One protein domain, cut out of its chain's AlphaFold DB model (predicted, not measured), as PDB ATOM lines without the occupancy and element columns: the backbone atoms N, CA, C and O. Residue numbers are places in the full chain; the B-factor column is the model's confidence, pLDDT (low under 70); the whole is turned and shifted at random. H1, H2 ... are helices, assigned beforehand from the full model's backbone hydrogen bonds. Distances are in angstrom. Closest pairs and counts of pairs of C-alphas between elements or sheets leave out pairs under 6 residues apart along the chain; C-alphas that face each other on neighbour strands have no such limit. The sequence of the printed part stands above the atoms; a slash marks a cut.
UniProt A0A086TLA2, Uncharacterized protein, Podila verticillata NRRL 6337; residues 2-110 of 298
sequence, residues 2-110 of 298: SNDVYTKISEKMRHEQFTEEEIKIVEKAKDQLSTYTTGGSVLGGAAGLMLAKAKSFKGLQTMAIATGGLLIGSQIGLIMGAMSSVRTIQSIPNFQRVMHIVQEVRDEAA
ATOM      1  N   SER A   2      29.999 -26.546  80.462       64.38
ATOM      2  CA  SER A   2      30.969 -25.456  80.698       64.38
ATOM      3  C   SER A   2      31.902 -25.722  81.890       64.38
ATOM      4  O   SER A   2      33.100 -25.492  81.776       64.38
ATOM      5  N   ASN A   3      31.396 -26.277  82.996       73.31
ATOM      6  CA  ASN A   3      32.221 -26.593  84.174       73.31
ATOM      7  C   ASN A   3      33.297 -27.662  83.908       73.31
ATOM      8  O   ASN A   3      34.387 -27.567  84.473       73.31
ATOM      9  N   ASP A   4      33.021 -28.619  83.020       84.81
ATOM     10  CA  ASP A   4      33.936 -29.720  82.679       84.81
ATOM     11  C   ASP A   4      35.131 -29.221  81.854       84.81
ATOM     12  O   ASP A   4      36.267 -29.640  82.051       84.81
ATOM     13  N   VAL A   5      34.892 -28.258  80.958       81.75
ATOM     14  CA  VAL A   5      35.953 -27.637  80.151       81.75
ATOM     15  C   VAL A   5      36.917 -26.856  81.046       81.75
ATOM     16  O   VAL A   5      38.128 -26.996  80.911       81.75
ATOM     17  N   TYR A   6      36.408 -26.071  82.001       81.31
ATOM     18  CA  TYR A   6      37.266 -25.290  82.901       81.31
ATOM     19  C   TYR A   6      38.049 -26.148  83.889       81.31
ATOM     20  O   TYR A   6      39.201 -25.832  84.175       81.31
ATOM     21  N   THR A   7      37.449 -27.221  84.404       88.00
ATOM     22  CA  THR A   7      38.165 -28.166  85.273       88.00
ATOM     23  C   THR A   7      39.301 -28.834  84.507       88.00
ATOM     24  O   THR A   7      40.437 -28.764  84.970       88.00
ATOM     25  N   LYS A   8      39.055 -29.316  83.281       88.56
ATOM     26  CA  LYS A   8      40.114 -29.837  82.401       88.56
ATOM     27  C   LYS A   8      41.214 -28.816  82.086       88.56
ATOM     28  O   LYS A   8      42.389 -29.166  82.128       88.56
ATOM     29  N   ILE A   9      40.860 -27.557  81.801       86.69
ATOM     30  CA  ILE A   9      41.849 -26.479  81.596       86.69
ATOM     31  C   ILE A   9      42.698 -26.303  82.856       86.69
ATOM     32  O   ILE A   9      43.922 -26.314  82.768       86.69
ATOM     33  N   SER A  10      42.067 -26.187  84.029       88.06
ATOM     34  CA  SER A  10      42.787 -26.007  85.294       88.06
ATOM     35  C   SER A  10      43.697 -27.194  85.622       88.06
ATOM     36  O   SER A  10      44.799 -27.010  86.134       88.06
ATOM     37  N   GLU A  11      43.274 -28.409  85.273       89.12
ATOM     38  CA  GLU A  11      44.050 -29.625  85.458       89.12
ATOM     39  C   GLU A  11      45.264 -29.654  84.523       89.12
ATOM     40  O   GLU A  11      46.381 -29.828  85.009       89.12
ATOM     41  N   LYS A  12      45.103 -29.380  83.220       90.62
ATOM     42  CA  LYS A  12      46.241 -29.271  82.286       90.62
ATOM     43  C   LYS A  12      47.212 -28.153  82.677       90.62
ATOM     44  O   LYS A  12      48.421 -28.360  82.633       90.62
ATOM     45  N   MET A  13      46.710 -27.007  83.141       87.50
ATOM     46  CA  MET A  13      47.564 -25.921  83.639       87.50
ATOM     47  C   MET A  13      48.386 -26.346  84.866       87.50
ATOM     48  O   MET A  13      49.560 -25.993  84.969       87.50
ATOM     49  N   ARG A  14      47.821 -27.154  85.774       89.50
ATOM     50  CA  ARG A  14      48.588 -27.722  86.897       89.50
ATOM     51  C   ARG A  14      49.687 -28.679  86.427       89.50
ATOM     52  O   ARG A  14      50.776 -28.658  86.993       89.50
ATOM     53  N   HIS A  15      49.432 -29.481  85.393       91.62
ATOM     54  CA  HIS A  15      50.424 -30.417  84.845       91.62
ATOM     55  C   HIS A  15      51.590 -29.702  84.146       91.62
ATOM     56  O   HIS A  15      52.731 -30.146  84.229       91.62
ATOM     57  N   GLU A  16      51.323 -28.571  83.497       88.44
ATOM     58  CA  GLU A  16      52.316 -27.804  82.740       88.44
ATOM     59  C   GLU A  16      53.165 -26.826  83.579       88.44
ATOM     60  O   GLU A  16      53.920 -26.027  83.015       88.44
ATOM     61  N   GLN A  17      53.090 -26.907  84.912       91.19
ATOM     62  CA  GLN A  17      53.806 -26.031  85.851       91.19
ATOM     63  C   GLN A  17      53.472 -24.539  85.673       91.19
ATOM     64  O   GLN A  17      54.359 -23.687  85.722       91.19
ATOM     65  N   PHE A  18      52.195 -24.205  85.455       90.56
ATOM     66  CA  PHE A  18      51.763 -22.809  85.545       90.56
ATOM     67  C   PHE A  18      51.927 -22.288  86.970       90.56
ATOM     68  O   PHE A  18      51.720 -23.008  87.950       90.56
ATOM     69  N   THR A  19      52.280 -21.014  87.078       92.69
ATOM     70  CA  THR A  19      52.351 -20.314  88.356       92.69
ATOM     71  C   THR A  19      50.953 -20.176  88.964       92.69
ATOM     72  O   THR A  19      49.939 -20.099  88.262       92.69
ATOM     73  N   GLU A  20      50.874 -20.118  90.295       91.62
ATOM     74  CA  GLU A  20      49.595 -19.944  90.997       91.62
ATOM     75  C   GLU A  20      48.887 -18.638  90.602       91.62
ATOM     76  O   GLU A  20      47.656 -18.581  90.550       91.62
ATOM     77  N   GLU A  21      49.658 -17.600  90.266       89.56
ATOM     78  CA  GLU A  21      49.135 -16.323  89.781       89.56
ATOM     79  C   GLU A  21      48.396 -16.482  88.446       89.56
ATOM     80  O   GLU A  21      47.276 -15.990  88.301       89.56
ATOM     81  N   GLU A  22      48.967 -17.225  87.494       86.31
ATOM     82  CA  GLU A  22      48.342 -17.505  86.197       86.31
ATOM     83  C   GLU A  22      47.031 -18.281  86.358       86.31
ATOM     84  O   GLU A  22      46.014 -17.917  85.758       86.31
ATOM     85  N   ILE A  23      47.029 -19.307  87.216       89.12
ATOM     86  CA  ILE A  23      45.835 -20.112  87.516       89.12
ATOM     87  C   ILE A  23      44.732 -19.222  88.100       89.12
ATOM     88  O   ILE A  23      43.584 -19.274  87.650       89.12
ATOM     89  N   LYS A  24      45.081 -18.345  89.048       91.94
ATOM     90  CA  LYS A  24      44.134 -17.421  89.686       91.94
ATOM     91  C   LYS A  24      43.549 -16.408  88.700       91.94
ATOM     92  O   LYS A  24      42.377 -16.044  88.811       91.94
ATOM     93  N   ILE A  25      44.332 -15.944  87.727       88.94
ATOM     94  CA  ILE A  25      43.846 -15.016  86.695       88.94
ATOM     95  C   ILE A  25      42.875 -15.722  85.741       88.94
ATOM     96  O   ILE A  25      41.846 -15.139  85.390       88.94
ATOM     97  N   VAL A  26      43.140 -16.978  85.367       86.44
ATOM     98  CA  VAL A  26      42.212 -17.781  84.550       86.44
ATOM     99  C   VAL A  26      40.905 -18.052  85.296       86.44
ATOM    100  O   VAL A  26      39.825 -17.912  84.719       86.44
ATOM    101  N   GLU A  27      40.973 -18.360  86.591       89.75
ATOM    102  CA  GLU A  27      39.785 -18.531  87.430       89.75
ATOM    103  C   GLU A  27      38.972 -17.230  87.530       89.75
ATOM    104  O   GLU A  27      37.763 -17.223  87.299       89.75
ATOM    105  N   LYS A  28      39.644 -16.090  87.725       91.56
ATOM    106  CA  LYS A  28      38.997 -14.772  87.702       91.56
ATOM    107  C   LYS A  28      38.348 -14.465  86.349       91.56
ATOM    108  O   LYS A  28      37.266 -13.882  86.305       91.56
ATOM    109  N   ALA A  29      38.984 -14.847  85.244       88.00
ATOM    110  CA  ALA A  29      38.438 -14.671  83.902       88.00
ATOM    111  C   ALA A  29      37.170 -15.519  83.683       88.00
ATOM    112  O   ALA A  29      36.208 -15.041  83.076       88.00
ATOM    113  N   LYS A  30      37.128 -16.742  84.229       88.81
ATOM    114  CA  LYS A  30      35.932 -17.599  84.249       88.81
ATOM    115  C   LYS A  30      34.799 -16.956  85.050       88.81
ATOM    116  O   LYS A  30      33.670 -16.891  84.557       88.81
ATOM    117  N   ASP A  31      35.094 -16.453  86.246       90.25
ATOM    118  CA  ASP A  31      34.099 -15.783  87.089       90.25
ATOM    119  C   ASP A  31      33.542 -14.532  86.411       90.25
ATOM    120  O   ASP A  31      32.328 -14.312  86.417       90.25
ATOM    121  N   GLN A  32      34.399 -13.749  85.751       88.81
ATOM    122  CA  GLN A  32      33.973 -12.608  84.944       88.81
ATOM    123  C   GLN A  32      33.038 -13.050  83.817       88.81
ATOM    124  O   GLN A  32      31.931 -12.525  83.714       88.81
ATOM    125  N   LEU A  33      33.428 -14.037  83.008       86.69
ATOM    126  CA  LEU A  33      32.592 -14.525  81.910       86.69
ATOM    127  C   LEU A  33      31.223 -15.013  82.409       86.69
ATOM    128  O   LEU A  33      30.197 -14.655  81.828       86.69
ATOM    129  N   SER A  34      31.194 -15.789  83.496       89.38
ATOM    130  CA  SER A  34      29.956 -16.287  84.111       89.38
ATOM    131  C   SER A  34      29.076 -15.143  84.619       89.38
ATOM    132  O   SER A  34      27.876 -15.092  84.327       89.38
ATOM    133  N   THR A  35      29.682 -14.174  85.307       92.12
ATOM    134  CA  THR A  35      28.993 -13.001  85.856       92.12
ATOM    135  C   THR A  35      28.400 -12.138  84.747       92.12
ATOM    136  O   THR A  35      27.237 -11.756  84.833       92.12
ATOM    137  N   TYR A  36      29.144 -11.872  83.669       90.31
ATOM    138  CA  TYR A  36      28.648 -11.083  82.538       90.31
ATOM    139  C   TYR A  36      27.591 -11.823  81.720       90.31
ATOM    140  O   TYR A  36      26.629 -11.203  81.276       90.31
ATOM    141  N   THR A  37      27.716 -13.138  81.550       88.19
ATOM    142  CA  THR A  37      26.709 -13.943  80.840       88.19
ATOM    143  C   THR A  37      25.399 -13.983  81.619       88.19
ATOM    144  O   THR A  37      24.326 -13.734  81.063       88.19
ATOM    145  N   THR A  38      25.483 -14.243  82.925       90.56
ATOM    146  CA  THR A  38      24.321 -14.271  83.821       90.56
ATOM    147  C   THR A  38      23.712 -12.879  83.943       90.56
ATOM    148  O   THR A  38      22.515 -12.708  83.720       90.56
ATOM    149  N   GLY A  39      24.541 -11.865  84.195       91.94
ATOM    150  CA  GLY A  39      24.125 -10.470  84.285       91.94
ATOM    151  C   GLY A  39      23.488  -9.964  82.991       91.94
ATOM    152  O   GLY A  39      22.430  -9.348  83.039       91.94
ATOM    153  N   GLY A  40      24.065 -10.292  81.833       91.06
ATOM    154  CA  GLY A  40      23.509  -9.960  80.521       91.06
ATOM    155  C   GLY A  40      22.160 -10.630  80.269       91.06
ATOM    156  O   GLY A  40      21.232  -9.978  79.798       91.06
ATOM    157  N   SER A  41      22.010 -11.902  80.650       91.12
ATOM    158  CA  SER A  41      20.745 -12.642  80.524       91.12
ATOM    159  C   SER A  41      19.647 -12.042  81.407       91.12
ATOM    160  O   SER A  41      18.529 -11.819  80.943       91.12
ATOM    161  N   VAL A  42      19.971 -11.725  82.667       94.38
ATOM    162  CA  VAL A  42      19.041 -11.089  83.614       94.38
ATOM    163  C   VAL A  42      18.645  -9.696  83.129       94.38
ATOM    164  O   VAL A  42      17.457  -9.379  83.085       94.38
ATOM    165  N   LEU A  43      19.618  -8.881  82.713       95.44
ATOM    166  CA  LEU A  43      19.373  -7.528  82.217       95.44
ATOM    167  C   LEU A  43      18.532  -7.542  80.934       95.44
ATOM    168  O   LEU A  43      17.581  -6.773  80.812       95.44
ATOM    169  N   GLY A  44      18.839  -8.444  80.001       93.88
ATOM    170  CA  GLY A  44      18.078  -8.618  78.766       93.88
ATOM    171  C   GLY A  44      16.648  -9.094  79.015       93.88
ATOM    172  O   GLY A  44      15.710  -8.557  78.426       93.88
ATOM    173  N   GLY A  45      16.456 -10.047  79.934       95.06
ATOM    174  CA  GLY A  45      15.129 -10.507  80.343       95.06
ATOM    175  C   GLY A  45      14.305  -9.401  81.007       95.06
ATOM    176  O   GLY A  45      13.139  -9.205  80.659       95.06
ATOM    177  N   ALA A  46      14.917  -8.620  81.903       95.00
ATOM    178  CA  ALA A  46      14.273  -7.481  82.554       95.00
ATOM    179  C   ALA A  46      13.877  -6.389  81.546       95.00
ATOM    180  O   ALA A  46      12.742  -5.909  81.574       95.00
ATOM    181  N   ALA A  47      14.770  -6.048  80.613       95.69
ATOM    182  CA  ALA A  47      14.488  -5.097  79.539       95.69
ATOM    183  C   ALA A  47      13.363  -5.593  78.614       95.69
ATOM    184  O   ALA A  47      12.455  -4.830  78.284       95.69
ATOM    185  N   GLY A  48      13.372  -6.881  78.250       95.31
ATOM    186  CA  GLY A  48      12.301  -7.510  77.473       95.31
ATOM    187  C   GLY A  48      10.952  -7.451  78.191       95.31
ATOM    188  O   GLY A  48       9.943  -7.089  77.590       95.31
ATOM    189  N   LEU A  49      10.930  -7.717  79.498       95.00
ATOM    190  CA  LEU A  49       9.715  -7.643  80.308       95.00
ATOM    191  C   LEU A  49       9.194  -6.204  80.445       95.00
ATOM    192  O   LEU A  49       7.989  -5.979  80.328       95.00
ATOM    193  N   MET A  50      10.079  -5.219  80.632       95.19
ATOM    194  CA  MET A  50       9.702  -3.800  80.630       95.19
ATOM    195  C   MET A  50       9.118  -3.370  79.281       95.19
ATOM    196  O   MET A  50       8.061  -2.740  79.250       95.19
ATOM    197  N   LEU A  51       9.744  -3.767  78.170       95.00
ATOM    198  CA  LEU A  51       9.244  -3.496  76.821       95.00
ATOM    199  C   LEU A  51       7.874  -4.150  76.591       95.00
ATOM    200  O   LEU A  51       6.975  -3.537  76.010       95.00
ATOM    201  N   ALA A  52       7.696  -5.377  77.087       95.19
ATOM    202  CA  ALA A  52       6.442  -6.096  76.956       95.19
ATOM    203  C   ALA A  52       5.296  -5.405  77.715       95.19
ATOM    204  O   ALA A  52       4.189  -5.268  77.186       95.19
ATOM    205  N   LYS A  53       5.580  -4.905  78.928       94.31
ATOM    206  CA  LYS A  53       4.624  -4.123  79.725       94.31
ATOM    207  C   LYS A  53       4.310  -2.773  79.083       94.31
ATOM    208  O   LYS A  53       3.140  -2.402  79.038       94.31
ATOM    209  N   ALA A  54       5.312  -2.085  78.532       96.38
ATOM    210  CA  ALA A  54       5.133  -0.787  77.875       96.38
ATOM    211  C   ALA A  54       4.181  -0.851  76.667       96.38
ATOM    212  O   ALA A  54       3.457   0.104  76.406       96.38
ATOM    213  N   LYS A  55       4.143  -1.986  75.954       96.19
ATOM    214  CA  LYS A  55       3.219  -2.224  74.831       96.19
ATOM    215  C   LYS A  55       1.961  -3.023  75.188       96.19
ATOM    216  O   LYS A  55       1.179  -3.340  74.297       96.19
ATOM    217  N   SER A  56       1.755  -3.342  76.468       95.38
ATOM    218  CA  SER A  56       0.572  -4.069  76.958       95.38
ATOM    219  C   SER A  56       0.307  -5.403  76.241       95.38
ATOM    220  O   SER A  56      -0.844  -5.777  76.003       95.38
ATOM    221  N   PHE A  57       1.364  -6.139  75.891       94.81
ATOM    222  CA  PHE A  57       1.215  -7.456  75.272       94.81
ATOM    223  C   PHE A  57       0.552  -8.455  76.238       94.81
ATOM    224  O   PHE A  57       0.762  -8.419  77.455       94.81
ATOM    225  N   LYS A  58      -0.276  -9.361  75.703       93.88
ATOM    226  CA  LYS A  58      -1.045 -10.323  76.509       93.88
ATOM    227  C   LYS A  58      -0.301 -11.654  76.651       93.88
ATOM    228  O   LYS A  58       0.171 -12.211  75.661       93.88
ATOM    229  N   GLY A  59      -0.255 -12.171  77.883       92.56
ATOM    230  CA  GLY A  59       0.136 -13.540  78.256       92.56
ATOM    231  C   GLY A  59       1.353 -14.102  77.513       92.56
ATOM    232  O   GLY A  59       2.497 -13.792  77.846       92.56
ATOM    233  N   LEU A  60       1.086 -14.923  76.496       94.44
ATOM    234  CA  LEU A  60       2.090 -15.616  75.682       94.44
ATOM    235  C   LEU A  60       3.073 -14.673  74.977       94.44
ATOM    236  O   LEU A  60       4.261 -14.975  74.913       94.44
ATOM    237  N   GLN A  61       2.619 -13.513  74.496       94.00
ATOM    238  CA  GLN A  61       3.496 -12.551  73.815       94.00
ATOM    239  C   GLN A  61       4.512 -11.933  74.782       94.00
ATOM    240  O   GLN A  61       5.680 -11.772  74.438       94.00
ATOM    241  N   THR A  62       4.092 -11.649  76.016       95.31
ATOM    242  CA  THR A  62       4.978 -11.137  77.069       95.31
ATOM    243  C   THR A  62       6.028 -12.168  77.455       95.31
ATOM    244  O   THR A  62       7.200 -11.817  77.584       95.31
ATOM    245  N   MET A  63       5.635 -13.441  77.579       94.56
ATOM    246  CA  MET A  63       6.580 -14.530  77.835       94.56
ATOM    247  C   MET A  63       7.587 -14.658  76.686       94.56
ATOM    248  O   MET A  63       8.787 -14.653  76.939       94.56
ATOM    249  N   ALA A  64       7.123 -14.670  75.433       96.06
ATOM    250  CA  ALA A  64       7.992 -14.763  74.262       96.06
ATOM    251  C   ALA A  64       8.989 -13.594  74.172       96.06
ATOM    252  O   ALA A  64      10.172 -13.817  73.919       96.06
ATOM    253  N   ILE A  65       8.548 -12.356  74.429       94.00
ATOM    254  CA  ILE A  65       9.425 -11.173  74.423       94.00
ATOM    255  C   ILE A  65      10.434 -11.226  75.576       94.00
ATOM    256  O   ILE A  65      11.607 -10.923  75.365       94.00
ATOM    257  N   ALA A  66      10.021 -11.629  76.781       94.00
ATOM    258  CA  ALA A  66      10.930 -11.762  77.918       94.00
ATOM    259  C   ALA A  66      11.987 -12.854  77.674       94.00
ATOM    260  O   ALA A  66      13.175 -12.621  77.897       94.00
ATOM    261  N   THR A  67      11.578 -14.013  77.145       93.50
ATOM    262  CA  THR A  67      12.497 -15.090  76.752       93.50
ATOM    263  C   THR A  67      13.431 -14.638  75.628       93.50
ATOM    264  O   THR A  67      14.634 -14.871  75.710       93.50
ATOM    265  N   GLY A  68      12.922 -13.929  74.618       94.00
ATOM    266  CA  GLY A  68      13.742 -13.344  73.554       94.00
ATOM    267  C   GLY A  68      14.765 -12.338  74.089       94.00
ATOM    268  O   GLY A  68      15.937 -12.391  73.719       94.00
ATOM    269  N   GLY A  69      14.354 -11.475  75.021       94.69
ATOM    270  CA  GLY A  69      15.235 -10.537  75.714       94.69
ATOM    271  C   GLY A  69      16.339 -11.242  76.501       94.69
ATOM    272  O   GLY A  69      17.496 -10.831  76.425       94.69
ATOM    273  N   LEU A  70      16.017 -12.340  77.190       94.06
ATOM    274  CA  LEU A  70      16.998 -13.161  77.903       94.06
ATOM    275  C   LEU A  70      18.030 -13.763  76.940       94.06
ATOM    276  O   LEU A  70      19.228 -13.659  77.193       94.06
ATOM    277  N   LEU A  71      17.591 -14.337  75.814       92.69
ATOM    278  CA  LEU A  71      18.487 -14.939  74.818       92.69
ATOM    279  C   LEU A  71      19.418 -13.902  74.170       92.69
ATOM    280  O   LEU A  71      20.619 -14.145  74.044       92.69
ATOM    281  N   ILE A  72      18.887 -12.735  73.792       93.00
ATOM    282  CA  ILE A  72      19.687 -11.640  73.218       93.00
ATOM    283  C   ILE A  72      20.658 -11.088  74.267       93.00
ATOM    284  O   ILE A  72      21.846 -10.916  73.987       93.00
ATOM    285  N   GLY A  73      20.178 -10.860  75.490       90.06
ATOM    286  CA  GLY A  73      20.998 -10.400  76.608       90.06
ATOM    287  C   GLY A  73      22.130 -11.368  76.943       90.06
ATOM    288  O   GLY A  73      23.251 -10.932  77.195       90.06
ATOM    289  N   SER A  74      21.874 -12.675  76.864       90.31
ATOM    290  CA  SER A  74      22.883 -13.717  77.059       90.31
ATOM    291  C   SER A  74      24.005 -13.627  76.025       90.31
ATOM    292  O   SER A  74      25.176 -13.660  76.392       90.31
ATOM    293  N   GLN A  75      23.679 -13.426  74.742       87.50
ATOM    294  CA  GLN A  75      24.690 -13.274  73.687       87.50
ATOM    295  C   GLN A  75      25.546 -12.020  73.887       87.50
ATOM    296  O   GLN A  75      26.769 -12.085  73.775       87.50
ATOM    297  N   ILE A  76      24.922 -10.888  74.229       88.88
ATOM    298  CA  ILE A  76      25.648  -9.646  74.531       88.88
ATOM    299  C   ILE A  76      26.534  -9.837  75.770       88.88
ATOM    300  O   ILE A  76      27.693  -9.424  75.769       88.88
ATOM    301  N   GLY A  77      26.015 -10.509  76.801       86.94
ATOM    302  CA  GLY A  77      26.741 -10.850  78.021       86.94
ATOM    303  C   GLY A  77      27.944 -11.758  77.762       86.94
ATOM    304  O   GLY A  77      29.019 -11.496  78.294       86.94
ATOM    305  N   LEU A  78      27.802 -12.760  76.892       87.69
ATOM    306  CA  LEU A  78      28.901 -13.623  76.451       87.69
ATOM    307  C   LEU A  78      29.982 -12.823  75.726       87.69
ATOM    308  O   LEU A  78      31.159 -12.994  76.020       87.69
ATOM    309  N   ILE A  79      29.601 -11.925  74.815       86.50
ATOM    310  CA  ILE A  79      30.554 -11.100  74.059       86.50
ATOM    311  C   ILE A  79      31.303 -10.139  74.991       86.50
ATOM    312  O   ILE A  79      32.531 -10.045  74.929       86.50
ATOM    313  N   MET A  80      30.594  -9.442  75.885       86.88
ATOM    314  CA  MET A  80      31.234  -8.560  76.868       86.88
ATOM    315  C   MET A  80      32.106  -9.338  77.853       86.88
ATOM    316  O   MET A  80      33.217  -8.902  78.155       86.88
ATOM    317  N   GLY A  81      31.630 -10.492  78.320       86.69
ATOM    318  CA  GLY A  81      32.372 -11.380  79.204       86.69
ATOM    319  C   GLY A  81      33.627 -11.944  78.545       86.69
ATOM    320  O   GLY A  81      34.671 -11.990  79.180       86.69
ATOM    321  N   ALA A  82      33.563 -12.289  77.259       87.25
ATOM    322  CA  ALA A  82      34.719 -12.742  76.491       87.25
ATOM    323  C   ALA A  82      35.737 -11.611  76.285       87.25
ATOM    324  O   ALA A  82      36.941 -11.812  76.417       87.25
ATOM    325  N   MET A  83      35.281 -10.388  75.995       84.25
ATOM    326  CA  MET A  83      36.193  -9.248  75.863       84.25
ATOM    327  C   MET A  83      36.872  -8.889  77.190       84.25
ATOM    328  O   MET A  83      38.063  -8.571  77.197       84.25
ATOM    329  N   SER A  84      36.145  -8.938  78.309       87.31
ATOM    330  CA  SER A  84      36.736  -8.691  79.626       87.31
ATOM    331  C   SER A  84      37.685  -9.820  80.030       87.31
ATOM    332  O   SER A  84      38.789  -9.528  80.486       87.31
ATOM    333  N   SER A  85      37.333 -11.082  79.757       85.06
ATOM    334  CA  SER A  85      38.199 -12.230  80.027       85.06
ATOM    335  C   SER A  85      39.489 -12.168  79.210       85.06
ATOM    336  O   SER A  85      40.560 -12.410  79.756       85.06
ATOM    337  N   VAL A  86      39.424 -11.781  77.931       84.94
ATOM    338  CA  VAL A  86      40.616 -11.606  77.084       84.94
ATOM    339  C   VAL A  86      41.522 -10.507  77.628       84.94
ATOM    340  O   VAL A  86      42.725 -10.722  77.705       84.94
ATOM    341  N   ARG A  87      40.980  -9.359  78.057       86.62
ATOM    342  CA  ARG A  87      41.798  -8.303  78.684       86.62
ATOM    343  C   ARG A  87      42.461  -8.779  79.974       86.62
ATOM    344  O   ARG A  87      43.620  -8.460  80.213       86.62
ATOM    345  N   THR A  88      41.745  -9.562  80.778       88.62
ATOM    346  CA  THR A  88      42.284 -10.158  82.004       88.62
ATOM    347  C   THR A  88      43.398 -11.163  81.684       88.62
ATOM    348  O   THR A  88      44.471 -11.086  82.274       88.62
ATOM    349  N   ILE A  89      43.219 -12.034  80.687       82.75
ATOM    350  CA  ILE A  89      44.241 -13.003  80.249       82.75
ATOM    351  C   ILE A  89      45.447 -12.306  79.598       82.75
ATOM    352  O   ILE A  89      46.577 -12.729  79.800       82.75
ATOM    353  N   GLN A  90      45.246 -11.212  78.860       87.31
ATOM    354  CA  GLN A  90      46.340 -10.433  78.261       87.31
ATOM    355  C   GLN A  90      47.244  -9.766  79.300       87.31
ATOM    356  O   GLN A  90      48.366  -9.399  78.967       87.31
ATOM    357  N   SER A  91      46.782  -9.611  80.545       89.06
ATOM    358  CA  SER A  91      47.628  -9.097  81.625       89.06
ATOM    359  C   SER A  91      48.651 -10.121  82.136       89.06
ATOM    360  O   SER A  91      49.570  -9.744  82.859       89.06
ATOM    361  N   ILE A  92      48.523 -11.393  81.735       86.88
ATOM    362  CA  ILE A  92      49.450 -12.469  82.087       86.88
ATOM    363  C   ILE A  92      50.714 -12.395  81.205       86.88
ATOM    364  O   ILE A  92      50.600 -12.407  79.971       86.88
ATOM    365  N   PRO A  93      51.928 -12.398  81.787       77.19
ATOM    366  CA  PRO A  93      53.147 -12.651  81.022       77.19
ATOM    367  C   PRO A  93      53.100 -14.091  80.473       77.19
ATOM    368  O   PRO A  93      52.903 -15.013  81.242       77.19
ATOM    369  N   ASN A  94      53.271 -14.297  79.159       85.12
ATOM    370  CA  ASN A  94      53.051 -15.578  78.440       85.12
ATOM    371  C   ASN A  94      51.590 -15.988  78.135       85.12
ATOM    372  O   ASN A  94      51.264 -17.176  78.069       85.12
ATOM    373  N   PHE A  95      50.721 -15.034  77.780       86.12
ATOM    374  CA  PHE A  95      49.349 -15.329  77.314       86.12
ATOM    375  C   PHE A  95      49.261 -16.409  76.206       86.12
ATOM    376  O   PHE A  95      48.276 -17.146  76.134       86.12
ATOM    377  N   GLN A  96      50.272 -16.504  75.331       88.56
ATOM    378  CA  GLN A  96      50.268 -17.432  74.193       88.56
ATOM    379  C   GLN A  96      50.177 -18.895  74.639       88.56
ATOM    380  O   GLN A  96      49.466 -19.682  74.015       88.56
ATOM    381  N   ARG A  97      50.839 -19.243  75.748       86.50
ATOM    382  CA  ARG A  97      50.838 -20.608  76.278       86.50
ATOM    383  C   ARG A  97      49.462 -20.990  76.818       86.50
ATOM    384  O   ARG A  97      48.944 -22.053  76.490       86.50
ATOM    385  N   VAL A  98      48.826 -20.081  77.563       84.88
ATOM    386  CA  VAL A  98      47.447 -20.260  78.055       84.88
ATOM    387  C   VAL A  98      46.484 -20.442  76.882       84.88
ATOM    388  O   VAL A  98      45.639 -21.332  76.908       84.88
ATOM    389  N   MET A  99      46.635 -19.639  75.824       85.56
ATOM    390  CA  MET A  99      45.774 -19.730  74.646       85.56
ATOM    391  C   MET A  99      45.897 -21.089  73.943       85.56
ATOM    392  O   MET A  99      44.879 -21.640  73.531       85.56
ATOM    393  N   HIS A 100      47.108 -21.649  73.850       90.06
ATOM    394  CA  HIS A 100      47.328 -22.973  73.266       90.06
ATOM    395  C   HIS A 100      46.602 -24.070  74.052       90.06
ATOM    396  O   HIS A 100      45.881 -24.868  73.464       90.06
ATOM    397  N   ILE A 101      46.697 -24.060  75.385       88.88
ATOM    398  CA  ILE A 101      46.013 -25.043  76.243       88.88
ATOM    399  C   ILE A 101      44.497 -24.890  76.142       88.88
ATOM    400  O   ILE A 101      43.777 -25.879  76.038       88.88
ATOM    401  N   VAL A 102      43.988 -23.656  76.126       84.00
ATOM    402  CA  VAL A 102      42.550 -23.411  75.958       84.00
ATOM    403  C   VAL A 102      42.058 -23.936  74.605       84.00
ATOM    404  O   VAL A 102      40.992 -24.551  74.544       84.00
ATOM    405  N   GLN A 103      42.826 -23.735  73.530       87.50
ATOM    406  CA  GLN A 103      42.516 -24.288  72.208       87.50
ATOM    407  C   GLN A 103      42.573 -25.817  72.211       87.50
ATOM    408  O   GLN A 103      41.646 -26.454  71.721       87.50
ATOM    409  N   GLU A 104      43.588 -26.404  72.837       88.19
ATOM    410  CA  GLU A 104      43.754 -27.851  72.927       88.19
ATOM    411  C   GLU A 104      42.613 -28.511  73.711       88.19
ATOM    412  O   GLU A 104      42.026 -29.486  73.247       88.19
ATOM    413  N   VAL A 105      42.235 -27.962  74.872       86.00
ATOM    414  CA  VAL A 105      41.103 -28.485  75.653       86.00
ATOM    415  C   VAL A 105      39.792 -28.308  74.896       86.00
ATOM    416  O   VAL A 105      38.918 -29.165  74.986       86.00
ATOM    417  N   ARG A 106      39.634 -27.228  74.128       81.38
ATOM    418  CA  ARG A 106      38.449 -27.031  73.289       81.38
ATOM    419  C   ARG A 106      38.374 -28.059  72.164       81.38
ATOM    420  O   ARG A 106      37.298 -28.612  71.941       81.38
ATOM    421  N   ASP A 107      39.481 -28.302  71.475       85.56
ATOM    422  CA  ASP A 107      39.562 -29.306  70.414       85.56
ATOM    423  C   ASP A 107      39.319 -30.715  70.966       85.56
ATOM    424  O   ASP A 107      38.672 -31.532  70.311       85.56
ATOM    425  N   GLU A 108      39.761 -30.977  72.197       82.38
ATOM    426  CA  GLU A 108      39.510 -32.227  72.912       82.38
ATOM    427  C   GLU A 108      38.052 -32.349  73.390       82.38
ATOM    428  O   GLU A 108      37.478 -33.435  73.350       82.38
ATOM    429  N   ALA A 109      37.440 -31.249  73.836       79.25
ATOM    430  CA  ALA A 109      36.068 -31.217  74.332       79.25
ATOM    431  C   ALA A 109      35.015 -31.202  73.216       79.25
ATOM    432  O   ALA A 109      33.838 -31.389  73.515       79.25
ATOM    433  N   ALA A 110      35.399 -30.968  71.957       78.69
ATOM    434  CA  ALA A 110      34.488 -31.001  70.821       78.69
ATOM    435  C   ALA A 110      33.977 -32.442  70.596       78.69
ATOM    436  O   ALA A 110      34.729 -33.299  70.112       78.69
TER     437      ALA A 110
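What this domain is: This is residues 2 to 110 of the 298 residues of an uncharacterized protein of Podila verticillata NRRL 6337 (UniProt A0A086TLA2). Two long helices, H2 and H3, lie side by side as a long helical hairpin that makes the longest axis. At the hairpin's open end, where H2 begins and H3 ends, the two shorter helices H1 and H4 fold back to one side of it and cross each other steeply as a small head. The printed part has 109 residues with four named helices in the order H1, H2, H3, H4 and no named strand, and its class is all helix. The whole is loose, with a radius of gyration of the C-alphas of 18.0 A and spans of 58 by 27 by 17 A.

Where its parts are: H1 is residues 2 to 15, 20.5 A long, from C-alpha 2 at (30.969, -25.456, 80.698). H2 is residues 20 to 54, 50.2 A long, from C-alpha 20 at (49.595, -19.944, 90.997). H3 is residues 60 to 90, 44.6 A long. H4 is residues 95 to 109, 20.9 A long, to C-alpha 109 at (36.068, -31.217, 74.332).

How they stand to each other: H1 and H2 form a helical hairpin at a shallow tilt of 13 degrees, opposite ways. They only just touch, with 3 pairs of C-alphas within 8 A, and H2 does so with residues 23 to 30 alone; the closest C-alphas, of Ser 10 and Ile 23, are 7.0 A apart. H1 touches H4 at a steep tilt of 53 degrees, with the closest C-alphas, of Ile 9 and Val 105, 6.3 A apart. H2 and H3 form a helical hairpin at a shallow tilt of 25 degrees, opposite ways; they touch with 89 pairs of C-alphas within 8 A, the closest being Gly 44 and Gly 73 at 4.0 A. H3 and H4 are close but not clearly touching, with the closest C-alphas, of Ile 89 and Phe 95, 6.3 A apart. H1 and H3 are apart, and so are H2 and H4. In H1, H2, H3 and H4 every O i to N i+4 pair is within hydrogen-bond range.

The domain as a whole: The C-alphas farthest apart, of Gln 17 and Ser 56, are 58.3 A apart. The printed part has no cut, and its three links are tight. The mean pLDDT of the printed part is 89.2, and Ser 2 is under 70.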